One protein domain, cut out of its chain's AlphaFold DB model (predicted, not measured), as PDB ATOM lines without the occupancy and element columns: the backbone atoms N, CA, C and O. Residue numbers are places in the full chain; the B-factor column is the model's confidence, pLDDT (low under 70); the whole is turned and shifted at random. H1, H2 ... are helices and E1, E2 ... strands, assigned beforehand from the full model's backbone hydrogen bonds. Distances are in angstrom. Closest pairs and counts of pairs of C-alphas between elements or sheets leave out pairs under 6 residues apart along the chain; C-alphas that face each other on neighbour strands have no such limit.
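This is residues 14 to 60 of the 403 residues of an uncharacterized protein of Verruconis gallopava (UniProt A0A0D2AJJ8). Little regular structure is found here: a small hairpin of two antiparallel strands, E1 and E2, with the short helix H1 by Cys 26 and a long stretch without named elements, residues 45 to 60. The 47 printed residues run E1, E2, H1; the class is mixed, with 14 residues in named elements. The whole is compact, radius of gyration of the C-alphas 10.1 A, spanning 26 by 23 by 19 A.

Look at E1, residues 22 to 26, and E2, residues 33 to 37: N 24 and O 35, 2.9 A apart, are within hydrogen-bond range. In H1, residues 41 to 44, the C-alpha of Cys 42 is 5.3 A from that of Cys 26, the closest pair with E1. H1 is too short for an O i to N i+4 pair; its O i to N i+3 pair is not within range.

Find C-alpha 22 at (35.923, -34.793, 84.377); E1 runs 12.6 A, E2 10.3 A, and H1 5.5 A to C-alpha 44 at (47.245, -37.003, 94.253).

The printed part has no cut and no long link. Look for pLDDT under 70 at residues 14 to 15 and 52 to 60.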
ATOM      1  N   LEU A  14      34.302 -25.180  77.527       57.06
ATOM      2  CA  LEU A  14      35.572 -25.764  77.967       57.06
ATOM      3  C   LEU A  14      35.341 -26.894  78.979       57.06
ATOM      4  O   LEU A  14      36.288 -27.565  79.370       57.06
ATOM      5  N   ASP A  15      34.080 -27.140  79.332       61.81
ATOM      6  CA  ASP A  15      33.680 -28.032  80.415       61.81
ATOM      7  C   ASP A  15      33.358 -29.456  79.942       61.81
ATOM      8  O   ASP A  15      32.990 -30.304  80.749       61.81
ATOM      9  N   GLN A  16      33.466 -29.751  78.641       85.81
ATOM     10  CA  GLN A  16      33.254 -31.110  78.137       85.81
ATOM     11  C   GLN A  16      34.581 -31.783  77.828       85.81
ATOM     12  O   GLN A  16      35.101 -31.734  76.712       85.81
ATOM     13  N   CYS A  17      35.103 -32.451  78.849       92.75
ATOM     14  CA  CYS A  17      36.182 -33.399  78.688       92.75
ATOM     15  C   CYS A  17      35.712 -34.584  77.824       92.75
ATOM     16  O   CYS A  17      34.643 -35.152  78.067       92.75
ATOM     17  N   PRO A  18      36.469 -34.958  76.781       84.88
ATOM     18  CA  PRO A  18      36.120 -36.101  75.948       84.88
ATOM     19  C   PRO A  18      36.340 -37.404  76.731       84.88
ATOM     20  O   PRO A  18      37.167 -37.427  77.630       84.88
ATOM     21  N   PHE A  19      35.647 -38.490  76.366       87.62
ATOM     22  CA  PHE A  19      35.895 -39.867  76.847       87.62
ATOM     23  C   PHE A  19      35.636 -40.165  78.339       87.62
ATOM     24  O   PHE A  19      36.304 -41.016  78.915       87.62
ATOM     25  N   GLY A  20      34.658 -39.505  78.969       88.31
ATOM     26  CA  GLY A  20      34.268 -39.822  80.355       88.31
ATOM     27  C   GLY A  20      35.209 -39.262  81.426       88.31
ATOM     28  O   GLY A  20      35.098 -39.622  82.593       88.31
ATOM     29  N   TYR A  21      36.116 -38.368  81.039       94.44
ATOM     30  CA  TYR A  21      36.941 -37.603  81.966       94.44
ATOM     31  C   TYR A  21      36.120 -36.450  82.558       94.44
ATOM     32  O   TYR A  21      35.157 -35.986  81.945       94.44
ATOM     33  N   SER A  22      36.523 -35.963  83.729       93.88
ATOM     34  CA  SER A  22      35.923 -34.793  84.377       93.88
ATOM     35  C   SER A  22      36.902 -33.623  84.368       93.88
ATOM     36  O   SER A  22      38.118 -33.810  84.458       93.88
ATOM     37  N   PHE A  23      36.382 -32.406  84.210       93.81
ATOM     38  CA  PHE A  23      37.191 -31.193  84.281       93.81
ATOM     39  C   PHE A  23      37.395 -30.815  85.749       93.81
ATOM     40  O   PHE A  23      36.416 -30.631  86.470       93.81
ATOM     41  N   TYR A  24      38.646 -30.670  86.184       93.50
ATOM     42  CA  TYR A  24      38.977 -30.232  87.540       93.50
ATOM     43  C   TYR A  24      39.775 -28.933  87.514       93.50
ATOM     44  O   TYR A  24      40.593 -28.690  86.624       93.50
ATOM     45  N   THR A  25      39.540 -28.097  88.525       94.69
ATOM     46  CA  THR A  25      40.316 -26.885  88.803       94.69
ATOM     47  C   THR A  25      40.719 -26.899  90.272       94.69
ATOM     48  O   THR A  25      39.872 -26.783  91.154       94.69
ATOM     49  N   CYS A  26      42.013 -27.043  90.540       96.00
ATOM     50  CA  CYS A  26      42.552 -27.106  91.893       96.00
ATOM     51  C   CYS A  26      43.076 -25.731  92.299       96.00
ATOM     52  O   CYS A  26      44.177 -25.351  91.905       96.00
ATOM     53  N   ASN A  27      42.287 -24.989  93.081       93.88
ATOM     54  CA  ASN A  27      42.651 -23.633  93.511       93.88
ATOM     55  C   ASN A  27      43.325 -23.592  94.899       93.88
ATOM     56  O   ASN A  27      44.079 -22.670  95.179       93.88
ATOM     57  N   ASN A  28      43.093 -24.609  95.742       88.19
ATOM     58  CA  ASN A  28      43.573 -24.662  97.134       88.19
ATOM     59  C   ASN A  28      44.522 -25.839  97.419       88.19
ATOM     60  O   ASN A  28      44.775 -26.165  98.578       88.19
ATOM     61  N   SER A  29      45.021 -26.511  96.383       85.88
ATOM     62  CA  SER A  29      45.986 -27.597  96.561       85.88
ATOM     63  C   SER A  29      47.421 -27.075  96.465       85.88
ATOM     64  O   SER A  29      47.657 -25.978  95.956       85.88
ATOM     65  N   ARG A  30      48.407 -27.865  96.916       86.06
ATOM     66  CA  ARG A  30      49.833 -27.518  96.747       86.06
ATOM     67  C   ARG A  30      50.233 -27.364  95.273       86.06
ATOM     68  O   ARG A  30      51.272 -26.774  94.994       86.06
ATOM     69  N   VAL A  31      49.429 -27.889  94.345       83.50
ATOM     70  CA  VAL A  31      49.661 -27.834  92.902       83.50
ATOM     71  C   VAL A  31      48.469 -27.155  92.223       83.50
ATOM     72  O   VAL A  31      47.342 -27.651  92.248       83.50
ATOM     73  N   VAL A  32      48.709 -26.004  91.594       90.12
ATOM     74  CA  VAL A  32      47.693 -25.353  90.759       90.12
ATOM     75  C   VAL A  32      47.556 -26.169  89.479       90.12
ATOM     76  O   VAL A  32      48.505 -26.284  88.703       90.12
ATOM     77  N   TRP A  33      46.386 -26.764  89.272       92.69
ATOM     78  CA  TRP A  33      46.114 -27.632  88.131       92.69
ATOM     79  C   TRP A  33      44.743 -27.320  87.538       92.69
ATOM     80  O   TRP A  33      43.787 -27.026  88.258       92.69
ATOM     81  N   THR A  34      44.638 -27.354  86.212       93.81
ATOM     82  CA  THR A  34      43.383 -27.123  85.488       93.81
ATOM     83  C   THR A  34      43.380 -27.955  84.215       93.81
ATOM     84  O   THR A  34      44.272 -27.807  83.380       93.81
ATOM     85  N   GLY A  35      42.396 -28.837  84.058       94.12
ATOM     86  CA  GLY A  35      42.336 -29.749  82.919       94.12
ATOM     87  C   GLY A  35      41.336 -30.887  83.094       94.12
ATOM     88  O   GLY A  35      40.517 -30.885  84.007       94.12
ATOM     89  N   CYS A  36      41.425 -31.883  82.213       95.25
ATOM     90  CA  CYS A  36      40.611 -33.097  82.256       95.25
ATOM     91  C   CYS A  36      41.379 -34.247  82.916       95.25
ATOM     92  O   CYS A  36      42.495 -34.543  82.490       95.25
ATOM     93  N   CYS A  37      40.797 -34.884  83.931       95.38
ATOM     94  CA  CYS A  37      41.365 -36.059  84.596       95.38
ATOM     95  C   CYS A  37      40.269 -37.091  84.902       95.38
ATOM     96  O   CYS A  37      39.084 -36.756  84.932       95.38
ATOM     97  N   LEU A  38      40.652 -38.359  85.079       94.69
ATOM     98  CA  LEU A  38      39.711 -39.429  85.435       94.69
ATOM     99  C   LEU A  38      39.443 -39.476  86.950       94.69
ATOM    100  O   LEU A  38      38.351 -39.832  87.377       94.69
ATOM    101  N   LEU A  39      40.446 -39.100  87.746       93.94
ATOM    102  CA  LEU A  39      40.401 -39.010  89.205       93.94
ATOM    103  C   LEU A  39      40.691 -37.570  89.637       93.94
ATOM    104  O   LEU A  39      41.296 -36.816  88.877       93.94
ATOM    105  N   ASP A  40      40.282 -37.194  90.850       93.44
ATOM    106  CA  ASP A  40      40.505 -35.851  91.395       93.44
ATOM    107  C   ASP A  40      42.014 -35.540  91.518       93.44
ATOM    108  O   ASP A  40      42.708 -36.116  92.365       93.44
ATOM    109  N   PRO A  41      42.549 -34.617  90.700       94.56
ATOM    110  CA  PRO A  41      43.970 -34.318  90.690       94.56
ATOM    111  C   PRO A  41      44.393 -33.416  91.852       94.56
ATOM    112  O   PRO A  41      45.592 -33.205  92.032       94.56
ATOM    113  N   CYS A  42      43.460 -32.892  92.655       94.50
ATOM    114  CA  CYS A  42      43.782 -31.942  93.716       94.50
ATOM    115  C   CYS A  42      44.478 -32.589  94.924       94.50
ATOM    116  O   CYS A  42      45.191 -31.894  95.641       94.50
ATOM    117  N   ASN A  43      44.325 -33.902  95.136       91.88
ATOM    118  CA  ASN A  43      44.974 -34.609  96.249       91.88
ATOM    119  C   ASN A  43      46.233 -35.377  95.827       91.88
ATOM    120  O   ASN A  43      47.243 -35.335  96.527       91.88
ATOM    121  N   THR A  44      46.186 -36.071  94.688       90.50
ATOM    122  CA  THR A  44      47.245 -37.003  94.253       90.50
ATOM    123  C   THR A  44      47.927 -36.605  92.944       90.50
ATOM    124  O   THR A  44      48.891 -37.251  92.541       90.50
ATOM    125  N   GLY A  45      47.460 -35.543  92.279       90.38
ATOM    126  CA  GLY A  45      47.842 -35.225  90.902       90.38
ATOM    127  C   GLY A  45      47.135 -36.121  89.878       90.38
ATOM    128  O   GLY A  45      46.559 -37.151  90.221       90.38
ATOM    129  N   CYS A  46      47.161 -35.712  88.606       93.06
ATOM    130  CA  CYS A  46      46.622 -36.510  87.502       93.06
ATOM    131  C   CYS A  46      47.731 -37.414  86.932       93.06
ATOM    132  O   CYS A  46      48.662 -36.871  86.314       93.06
ATOM    133  N   PRO A  47      47.690 -38.747  87.124       90.06
ATOM    134  CA  PRO A  47      48.737 -39.632  86.621       90.06
ATOM    135  C   PRO A  47      48.790 -39.590  85.085       90.06
ATOM    136  O   PRO A  47      47.783 -39.334  84.421       90.06
ATOM    137  N   ALA A  48      49.990 -39.733  84.515       84.44
ATOM    138  CA  ALA A  48      50.277 -39.402  83.112       84.44
ATOM    139  C   ALA A  48      49.483 -40.240  82.091       84.44
ATOM    140  O   ALA A  48      49.210 -39.778  80.986       84.44
ATOM    141  N   ASP A  49      49.094 -41.448  82.478       81.62
ATOM    142  CA  ASP A  49      48.233 -42.378  81.745       81.62
ATOM    143  C   ASP A  49      46.747 -41.972  81.754       81.62
ATOM    144  O   ASP A  49      46.007 -42.313  80.836       81.62
ATOM    145  N   SER A  50      46.325 -41.185  82.746       74.38
ATOM    146  CA  SER A  50      44.962 -40.651  82.889       74.38
ATOM    147  C   SER A  50      44.800 -39.211  82.388       74.38
ATOM    148  O   SER A  50      43.735 -38.604  82.517       74.38
ATOM    149  N   GLN A  51      45.848 -38.638  81.797       72.88
ATOM    150  CA  GLN A  51      45.733 -37.363  81.109       72.88
ATOM    151  C   GLN A  51      45.176 -37.631  79.713       72.88
ATOM    152  O   GLN A  51      45.927 -37.855  78.760       72.88
ATOM    153  N   ALA A  52      43.846 -37.562  79.575       65.38
ATOM    154  CA  ALA A  52      43.241 -37.333  78.268       65.38
ATOM    155  C   ALA A  52      43.947 -36.116  77.700       65.38
ATOM    156  O   ALA A  52      43.861 -35.044  78.292       65.38
ATOM    157  N   THR A  53      44.721 -36.327  76.638       52.62
ATOM    158  CA  THR A  53      45.745 -35.423  76.132       52.62
ATOM    159  C   THR A  53      45.166 -34.026  75.918       52.62
ATOM    160  O   THR A  53      44.804 -33.640  74.810       52.62
ATOM    161  N   ALA A  54      45.129 -33.219  76.979       48.06
ATOM    162  CA  ALA A  54      44.819 -31.803  76.958       48.06
ATOM    163  C   ALA A  54      46.065 -31.072  76.450       48.06
ATOM    164  O   ALA A  54      46.499 -30.053  76.974       48.06
ATOM    165  N   ARG A  55      46.673 -31.599  75.381       44.69
ATOM    166  CA  ARG A  55      47.763 -30.974  74.640       44.69
ATOM    167  C   ARG A  55      47.194 -29.923  73.700       44.69
ATOM    168  O   ARG A  55      47.526 -29.882  72.524       44.69
ATOM    169  N   ASN A  56      46.313 -29.079  74.223       42.56
ATOM    170  CA  ASN A  56      45.869 -27.878  73.549       42.56
ATOM    171  C   ASN A  56      45.634 -26.770  74.580       42.56
ATOM    172  O   ASN A  56      44.548 -26.612  75.122       42.56
ATOM    173  N   ARG A  57      46.690 -25.958  74.741       41.50
ATOM    174  CA  ARG A  57      46.681 -24.553  75.185       41.50
ATOM    175  C   ARG A  57      46.614 -24.224  76.679       41.50
ATOM    176  O   ARG A  57      46.254 -23.098  77.009       41.50
ATOM    177  N   ALA A  58      47.140 -25.067  77.563       40.03
ATOM    178  CA  ALA A  58      47.911 -24.460  78.647       40.03
ATOM    179  C   ALA A  58      49.183 -23.921  77.994       40.03
ATOM    180  O   ALA A  58      49.996 -24.681  77.464       40.03
ATOM    181  N   ALA A  59      49.284 -22.599  77.914       41.78
ATOM    182  CA  ALA A  59      50.519 -21.939  77.576       41.78
ATOM    183  C   ALA A  59      51.645 -22.613  78.365       41.78
ATOM    184  O   ALA A  59      51.684 -22.557  79.593       41.78
ATOM    185  N   THR A  60      52.598 -23.193  77.648       38.00
ATOM    186  CA  THR A  60      53.985 -23.099  78.067       38.00
ATOM    187  C   THR A  60      54.297 -21.599  78.099       38.00
ATOM    188  O   THR A  60      54.914 -21.058  77.192       38.00
TER     189      THR A  60